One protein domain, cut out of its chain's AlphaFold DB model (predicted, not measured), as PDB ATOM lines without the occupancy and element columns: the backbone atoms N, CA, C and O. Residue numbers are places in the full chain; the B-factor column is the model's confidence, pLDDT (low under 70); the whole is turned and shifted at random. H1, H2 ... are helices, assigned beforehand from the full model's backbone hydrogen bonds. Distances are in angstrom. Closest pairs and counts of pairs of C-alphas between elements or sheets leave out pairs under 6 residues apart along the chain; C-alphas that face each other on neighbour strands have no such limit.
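AT A GLANCE: This is residues 307 to 322 and 330 to 371 of the 443 residues of the protein "DDE-1 domain-containing protein" of Talaromyces stipitatus (strain ATCC 10500 / CBS 375.48 / QM 6759 / NRRL 1006) (UniProt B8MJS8). A short helix, H1, packs side by side on the first part of a much longer helix, H2, running opposite ways. The rest of H2, residues 347 to 371, sticks out as an arm that makes the length. The printed part has 58 residues with two named helices, H1 then H2, and no named strand; the class is all helix. It is extended, with a radius of gyration of the C-alphas of 19.3 A and spans of 66 by 19 by 5 A.

HOW THE PARTS SIT: H1, residues 307 to 322, touches H2, residues 330 to 371, with residues 332 to 343 of H2 alone. The closest C-alphas, of Ala 313 and Ile 339, are 6.8 A apart. Their lines stand at a shallow tilt of 3 degrees, opposite ways. In H1 and H2 every O i to N i+4 pair is within hydrogen-bond range.

IN THESE COORDINATES: H1 begins at C-alpha 307 (25.331, 53.279, -49.344) and measures 23.2 A from first to last C-alpha. H2 measures 60.6 A and ends at C-alpha 371 (20.178, 9.763, -50.023).

THE WHOLE: The C-alphas farthest apart, of Gln 322 and Asn 371, are 65.9 A apart. Residues 323 to 329 are not printed; C-alphas 322 and 330 are 16.6 A apart across the cut. Mean pLDDT of the printed part is 77.7, with residues 315 to 316, 319 to 322 and 331 to 333 under 70.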
ATOM      1  N   VAL A 307      25.552  52.063 -48.542       71.38
ATOM      2  CA  VAL A 307      25.331  53.279 -49.344       71.38
ATOM      3  C   VAL A 307      24.482  54.315 -48.592       71.38
ATOM      4  O   VAL A 307      24.736  55.513 -48.687       71.38
ATOM      5  N   GLN A 308      23.483  53.872 -47.822       72.44
ATOM      6  CA  GLN A 308      22.650  54.764 -47.006       72.44
ATOM      7  C   GLN A 308      23.457  55.347 -45.841       72.44
ATOM      8  O   GLN A 308      23.382  56.548 -45.587       72.44
ATOM      9  N   LEU A 309      24.291  54.513 -45.209       75.00
ATOM     10  CA  LEU A 309      25.236  54.943 -44.181       75.00
ATOM     11  C   LEU A 309      26.224  55.981 -44.731       75.00
ATOM     12  O   LEU A 309      26.460  56.987 -44.077       75.00
ATOM     13  N   GLN A 310      26.735  55.791 -45.955       74.50
ATOM     14  CA  GLN A 310      27.630  56.753 -46.607       74.50
ATOM     15  C   GLN A 310      26.995  58.124 -46.782       74.50
ATOM     16  O   GLN A 310      27.603  59.134 -46.443       74.50
ATOM     17  N   LYS A 311      25.762  58.160 -47.290       74.25
ATOM     18  CA  LYS A 311      25.040  59.416 -47.509       74.25
ATOM     19  C   LYS A 311      24.791  60.160 -46.194       74.25
ATOM     20  O   LYS A 311      25.000  61.367 -46.131       74.25
ATOM     21  N   GLN A 312      24.406  59.442 -45.139       73.50
ATOM     22  CA  GLN A 312      24.167  60.031 -43.816       73.50
ATOM     23  C   GLN A 312      25.463  60.472 -43.126       73.50
ATOM     24  O   GLN A 312      25.510  61.555 -42.551       73.50
ATOM     25  N   ALA A 313      26.531  59.678 -43.237       75.38
ATOM     26  CA  ALA A 313      27.857  60.012 -42.730       75.38
ATOM     27  C   ALA A 313      28.424  61.278 -43.389       75.38
ATOM     28  O   ALA A 313      28.942  62.147 -42.692       75.38
ATOM     29  N   SER A 314      28.309  61.403 -44.716       74.88
ATOM     30  CA  SER A 314      28.755  62.593 -45.449       74.88
ATOM     31  C   SER A 314      27.998  63.847 -45.014       74.88
ATOM     32  O   SER A 314      28.627  64.860 -44.730       74.88
ATOM     33  N   MET A 315      26.672  63.754 -44.867       68.81
ATOM     34  CA  MET A 315      25.837  64.866 -44.409       68.81
ATOM     35  C   MET A 315      26.170  65.288 -42.966       68.81
ATOM     36  O   MET A 315      26.354  66.471 -42.697       68.81
ATOM     37  N   LEU A 316      26.335  64.333 -42.043       69.56
ATOM     38  CA  LEU A 316      26.737  64.625 -40.660       69.56
ATOM     39  C   LEU A 316      28.109  65.308 -40.588       69.56
ATOM     40  O   LEU A 316      28.292  66.255 -39.825       69.56
ATOM     41  N   LYS A 317      29.071  64.871 -41.408       71.75
ATOM     42  CA  LYS A 317      30.395  65.503 -41.500       71.75
ATOM     43  C   LYS A 317      30.326  66.927 -42.045       71.75
ATOM     44  O   LYS A 317      31.101  67.775 -41.610       71.75
ATOM     45  N   GLU A 318      29.426  67.187 -42.986       72.38
ATOM     46  CA  GLU A 318      29.221  68.501 -43.596       72.38
ATOM     47  C   GLU A 318      28.565  69.487 -42.617       72.38
ATOM     48  O   GLU A 318      29.054  70.605 -42.452       72.38
ATOM     49  N   LEU A 319      27.569  69.035 -41.847       66.06
ATOM     50  CA  LEU A 319      26.962  69.817 -40.761       66.06
ATOM     51  C   LEU A 319      27.957  70.141 -39.636       66.06
ATOM     52  O   LEU A 319      27.952  71.242 -39.087       66.06
ATOM     53  N   LEU A 320      28.846  69.202 -39.298       65.94
ATOM     54  CA  LEU A 320      29.892  69.421 -38.294       65.94
ATOM     55  C   LEU A 320      30.981  70.396 -38.772       65.94
ATOM     56  O   LEU A 320      31.514  71.146 -37.953       65.94
ATOM     57  N   LYS A 321      31.288  70.416 -40.080       66.62
ATOM     58  CA  LYS A 321      32.196  71.404 -40.690       66.62
ATOM     59  C   LYS A 321      31.642  72.826 -40.599       66.62
ATOM     60  O   LYS A 321      32.407  73.734 -40.314       66.62
ATOM     61  N   GLN A 322      30.335  73.013 -40.787       64.06
ATOM     62  CA  GLN A 322      29.700  74.337 -40.698       64.06
ATOM     63  C   GLN A 322      29.666  74.909 -39.272       64.06
ATOM     64  O   GLN A 322      29.554  76.118 -39.103       64.06
ATOM     65  N   PRO A 330      37.076  65.720 -30.006       71.00
ATOM     66  CA  PRO A 330      36.930  64.292 -29.702       71.00
ATOM     67  C   PRO A 330      35.640  63.668 -30.257       71.00
ATOM     68  O   PRO A 330      35.639  62.511 -30.675       71.00
ATOM     69  N   SER A 331      34.554  64.445 -30.362       67.62
ATOM     70  CA  SER A 331      33.279  63.986 -30.924       67.62
ATOM     71  C   SER A 331      33.353  63.638 -32.415       67.62
ATOM     72  O   SER A 331      32.693  62.698 -32.854       67.62
ATOM     73  N   LYS A 332      34.186  64.334 -33.202       68.62
ATOM     74  CA  LYS A 332      34.394  64.042 -34.631       68.62
ATOM     75  C   LYS A 332      35.125  62.715 -34.822       68.62
ATOM     76  O   LYS A 332      34.746  61.927 -35.683       68.62
ATOM     77  N   ILE A 333      36.133  62.456 -33.987       68.81
ATOM     78  CA  ILE A 333      36.900  61.203 -33.996       68.81
ATOM     79  C   ILE A 333      35.997  60.030 -33.599       68.81
ATOM     80  O   ILE A 333      35.984  59.007 -34.284       68.81
ATOM     81  N   ILE A 334      35.196  60.195 -32.543       75.25
ATOM     82  CA  ILE A 334      34.223  59.189 -32.096       75.25
ATOM     83  C   ILE A 334      33.191  58.910 -33.197       75.25
ATOM     84  O   ILE A 334      32.909  57.752 -33.501       75.25
ATOM     85  N   LEU A 335      32.671  59.946 -33.858       76.88
ATOM     86  CA  LEU A 335      31.719  59.796 -34.959       76.88
ATOM     87  C   LEU A 335      32.329  59.041 -36.152       76.88
ATOM     88  O   LEU A 335      31.695  58.136 -36.695       76.88
ATOM     89  N   ASP A 336      33.573  59.346 -36.528       74.12
ATOM     90  CA  ASP A 336      34.299  58.620 -37.575       74.12
ATOM     91  C   ASP A 336      34.511  57.139 -37.223       74.12
ATOM     92  O   ASP A 336      34.342  56.264 -38.079       74.12
ATOM     93  N   GLN A 337      34.827  56.838 -35.961       76.75
ATOM     94  CA  GLN A 337      34.958  55.466 -35.467       76.75
ATOM     95  C   GLN A 337      33.619  54.718 -35.486       76.75
ATOM     96  O   GLN A 337      33.574  53.576 -35.944       76.75
ATOM     97  N   ILE A 338      32.523  55.362 -35.072       80.44
ATOM     98  CA  ILE A 338      31.168  54.787 -35.115       80.44
ATOM     99  C   ILE A 338      30.760  54.481 -36.557       80.44
ATOM    100  O   ILE A 338      30.274  53.381 -36.834       80.44
ATOM    101  N   ILE A 339      30.993  55.413 -37.486       78.25
ATOM    102  CA  ILE A 339      30.712  55.222 -38.915       78.25
ATOM    103  C   ILE A 339      31.514  54.032 -39.449       78.25
ATOM    104  O   ILE A 339      30.948  53.142 -40.082       78.25
ATOM    105  N   LYS A 340      32.821  53.974 -39.159       78.25
ATOM    106  CA  LYS A 340      33.691  52.865 -39.571       78.25
ATOM    107  C   LYS A 340      33.215  51.522 -39.005       78.25
ATOM    108  O   LYS A 340      33.157  50.547 -39.754       78.25
ATOM    109  N   GLY A 341      32.832  51.479 -37.730       80.25
ATOM    110  CA  GLY A 341      32.278  50.285 -37.091       80.25
ATOM    111  C   GLY A 341      30.981  49.817 -37.758       80.25
ATOM    112  O   GLY A 341      30.838  48.635 -38.064       80.25
ATOM    113  N   HIS A 342      30.077  50.742 -38.091       80.19
ATOM    114  CA  HIS A 342      28.838  50.419 -38.805       80.19
ATOM    115  C   HIS A 342      29.093  49.917 -40.232       80.19
ATOM    116  O   HIS A 342      28.430  48.980 -40.672       80.19
ATOM    117  N   TYR A 343      30.075  50.474 -40.948       78.19
ATOM    118  CA  TYR A 343      30.485  49.942 -42.251       78.19
ATOM    119  C   TYR A 343      30.972  48.502 -42.149       78.19
ATOM    120  O   TYR A 343      30.531  47.646 -42.917       78.19
ATOM    121  N   GLN A 344      31.863  48.231 -41.196       80.44
ATOM    122  CA  GLN A 344      32.386  46.889 -40.966       80.44
ATOM    123  C   GLN A 344      31.259  45.915 -40.611       80.44
ATOM    124  O   GLN A 344      31.193  44.840 -41.200       80.44
ATOM    125  N   ALA A 345      30.332  46.315 -39.736       83.06
ATOM    126  CA  ALA A 345      29.178  45.503 -39.358       83.06
ATOM    127  C   ALA A 345      28.248  45.214 -40.548       83.06
ATOM    128  O   ALA A 345      27.870  44.066 -40.759       83.06
ATOM    129  N   LEU A 346      27.912  46.217 -41.369       81.19
ATOM    130  CA  LEU A 346      27.049  46.026 -42.543       81.19
ATOM    131  C   LEU A 346      27.689  45.106 -43.588       81.19
ATOM    132  O   LEU A 346      27.020  44.211 -44.105       81.19
ATOM    133  N   HIS A 347      28.978  45.293 -43.885       80.56
ATOM    134  CA  HIS A 347      29.702  44.405 -44.796       80.56
ATOM    135  C   HIS A 347      29.792  42.984 -44.240       80.56
ATOM    136  O   HIS A 347      29.542  42.031 -44.973       80.56
ATOM    137  N   HIS A 348      30.094  42.839 -42.950       83.50
ATOM    138  CA  HIS A 348      30.167  41.540 -42.294       83.50
ATOM    139  C   HIS A 348      28.819  40.813 -42.328       83.50
ATOM    140  O   HIS A 348      28.768  39.650 -42.712       83.50
ATOM    141  N   THR A 349      27.714  41.501 -42.028       84.00
ATOM    142  CA  THR A 349      26.364  40.923 -42.104       84.00
ATOM    143  C   THR A 349      26.008  40.492 -43.524       84.00
ATOM    144  O   THR A 349      25.455  39.410 -43.706       84.00
ATOM    145  N   ALA A 350      26.355  41.284 -44.544       80.69
ATOM    146  CA  ALA A 350      26.120  40.913 -45.940       80.69
ATOM    147  C   ALA A 350      26.931  39.671 -46.355       80.69
ATOM    148  O   ALA A 350      26.379  38.753 -46.963       80.69
ATOM    149  N   LEU A 351      28.214  39.618 -45.982       82.19
ATOM    150  CA  LEU A 351      29.082  38.468 -46.246       82.19
ATOM    151  C   LEU A 351      28.580  37.210 -45.526       82.19
ATOM    152  O   LEU A 351      28.451  36.168 -46.159       82.19
ATOM    153  N   LEU A 352      28.220  37.318 -44.243       85.75
ATOM    154  CA  LEU A 352      27.669  36.206 -43.465       85.75
ATOM    155  C   LEU A 352      26.329  35.714 -44.012       85.75
ATOM    156  O   LEU A 352      26.075  34.510 -44.017       85.75
ATOM    157  N   ALA A 353      25.448  36.616 -44.449       86.00
ATOM    158  CA  ALA A 353      24.176  36.233 -45.052       86.00
ATOM    159  C   ALA A 353      24.402  35.436 -46.347       86.00
ATOM    160  O   ALA A 353      23.779  34.392 -46.547       86.00
ATOM    161  N   GLN A 354      25.340  35.885 -47.187       84.44
ATOM    162  CA  GLN A 354      25.721  35.188 -48.412       84.44
ATOM    163  C   GLN A 354      26.384  33.831 -48.126       84.44
ATOM    164  O   GLN A 354      26.034  32.834 -48.754       84.44
ATOM    165  N   GLU A 355      27.311  33.770 -47.168       81.94
ATOM    166  CA  GLU A 355      27.985  32.530 -46.771       81.94
ATOM    167  C   GLU A 355      26.987  31.508 -46.215       81.94
ATOM    168  O   GLU A 355      26.986  30.358 -46.647       81.94
ATOM    169  N   ASN A 356      26.067  31.927 -45.342       85.19
ATOM    170  CA  ASN A 356      25.016  31.052 -44.821       85.19
ATOM    171  C   ASN A 356      24.092  30.525 -45.926       85.19
ATOM    172  O   ASN A 356      23.745  29.344 -45.914       85.19
ATOM    173  N   ALA A 357      23.700  31.367 -46.887       87.69
ATOM    174  CA  ALA A 357      22.894  30.930 -48.025       87.69
ATOM    175  C   ALA A 357      23.637  29.876 -48.866       87.69
ATOM    176  O   ALA A 357      23.089  28.813 -49.159       87.69
ATOM    177  N   ASN A 358      24.911  30.127 -49.177       82.94
ATOM    178  CA  ASN A 358      25.754  29.203 -49.932       82.94
ATOM    179  C   ASN A 358      25.971  27.871 -49.194       82.94
ATOM    180  O   ASN A 358      25.875  26.804 -49.801       82.94
ATOM    181  N   LEU A 359      26.220  27.920 -47.881       82.12
ATOM    182  CA  LEU A 359      26.383  26.735 -47.038       82.12
ATOM    183  C   LEU A 359      25.102  25.904 -46.974       82.12
ATOM    184  O   LEU A 359      25.183  24.678 -47.034       82.12
ATOM    185  N   ARG A 360      23.926  26.540 -46.900       86.56
ATOM    186  CA  ARG A 360      22.633  25.839 -46.934       86.56
ATOM    187  C   ARG A 360      22.441  25.086 -48.249       86.56
ATOM    188  O   ARG A 360      22.173  23.890 -48.205       86.56
ATOM    189  N   ILE A 361      22.680  25.743 -49.386       84.94
ATOM    190  CA  ILE A 361      22.594  25.120 -50.720       84.94
ATOM    191  C   ILE A 361      23.574  23.943 -50.839       84.94
ATOM    192  O   ILE A 361      23.216  22.860 -51.300       84.94
ATOM    193  N   ALA A 362      24.824  24.125 -50.400       81.00
ATOM    194  CA  ALA A 362      25.831  23.070 -50.448       81.00
ATOM    195  C   ALA A 362      25.486  21.887 -49.527       81.00
ATOM    196  O   ALA A 362      25.734  20.735 -49.885       81.00
ATOM    197  N   ASN A 363      24.917  22.154 -48.349       83.25
ATOM    198  CA  ASN A 363      24.494  21.115 -47.420       83.25
ATOM    199  C   ASN A 363      23.303  20.324 -47.968       83.25
ATOM    200  O   ASN A 363      23.314  19.099 -47.925       83.25
ATOM    201  N   GLU A 364      22.325  21.006 -48.562       85.69
ATOM    202  CA  GLU A 364      21.204  20.357 -49.240       85.69
ATOM    203  C   GLU A 364      21.693  19.434 -50.365       85.69
ATOM    204  O   GLU A 364      21.303  18.269 -50.424       85.69
ATOM    205  N   LYS A 365      22.640  19.903 -51.191       83.12
ATOM    206  CA  LYS A 365      23.272  19.091 -52.243       83.12
ATOM    207  C   LYS A 365      23.972  17.847 -51.671       83.12
ATOM    208  O   LYS A 365      23.821  16.755 -52.214       83.12
ATOM    209  N   LYS A 366      24.679  17.974 -50.539       81.94
ATOM    210  CA  LYS A 366      25.286  16.827 -49.832       81.94
ATOM    211  C   LYS A 366      24.245  15.849 -49.293       81.94
ATOM    212  O   LYS A 366      24.459  14.646 -49.397       81.94
ATOM    213  N   CYS A 367      23.155  16.343 -48.708       83.25
ATOM    214  CA  CYS A 367      22.068  15.499 -48.213       83.25
ATOM    215  C   CYS A 367      21.431  14.707 -49.358       83.25
ATOM    216  O   CYS A 367      21.317  13.489 -49.254       83.25
ATOM    217  N   ARG A 368      21.126  15.365 -50.486       81.12
ATOM    218  CA  ARG A 368      20.618  14.697 -51.695       81.12
ATOM    219  C   ARG A 368      21.574  13.607 -52.177       81.12
ATOM    220  O   ARG A 368      21.148  12.481 -52.391       81.12
ATOM    221  N   LYS A 369      22.877  13.904 -52.257       80.25
ATOM    222  CA  LYS A 369      23.908  12.932 -52.656       80.25
ATOM    223  C   LYS A 369      23.991  11.720 -51.721       80.25
ATOM    224  O   LYS A 369      24.177  10.609 -52.196       80.25
ATOM    225  N   ARG A 370      23.828  11.914 -50.407       78.31
ATOM    226  CA  ARG A 370      23.814  10.816 -49.418       78.31
ATOM    227  C   ARG A 370      22.585   9.916 -49.528       78.31
ATOM    228  O   ARG A 370      22.692   8.737 -49.222       78.31
ATOM    229  N   ASN A 371      21.451  10.478 -49.934       74.81
ATOM    230  CA  ASN A 371      20.178   9.763 -50.023       74.81
ATOM    231  C   ASN A 371      19.931   9.155 -51.415       74.81
ATOM    232  O   ASN A 371      18.930   8.477 -51.620       74.81
TER     233      ASN A 371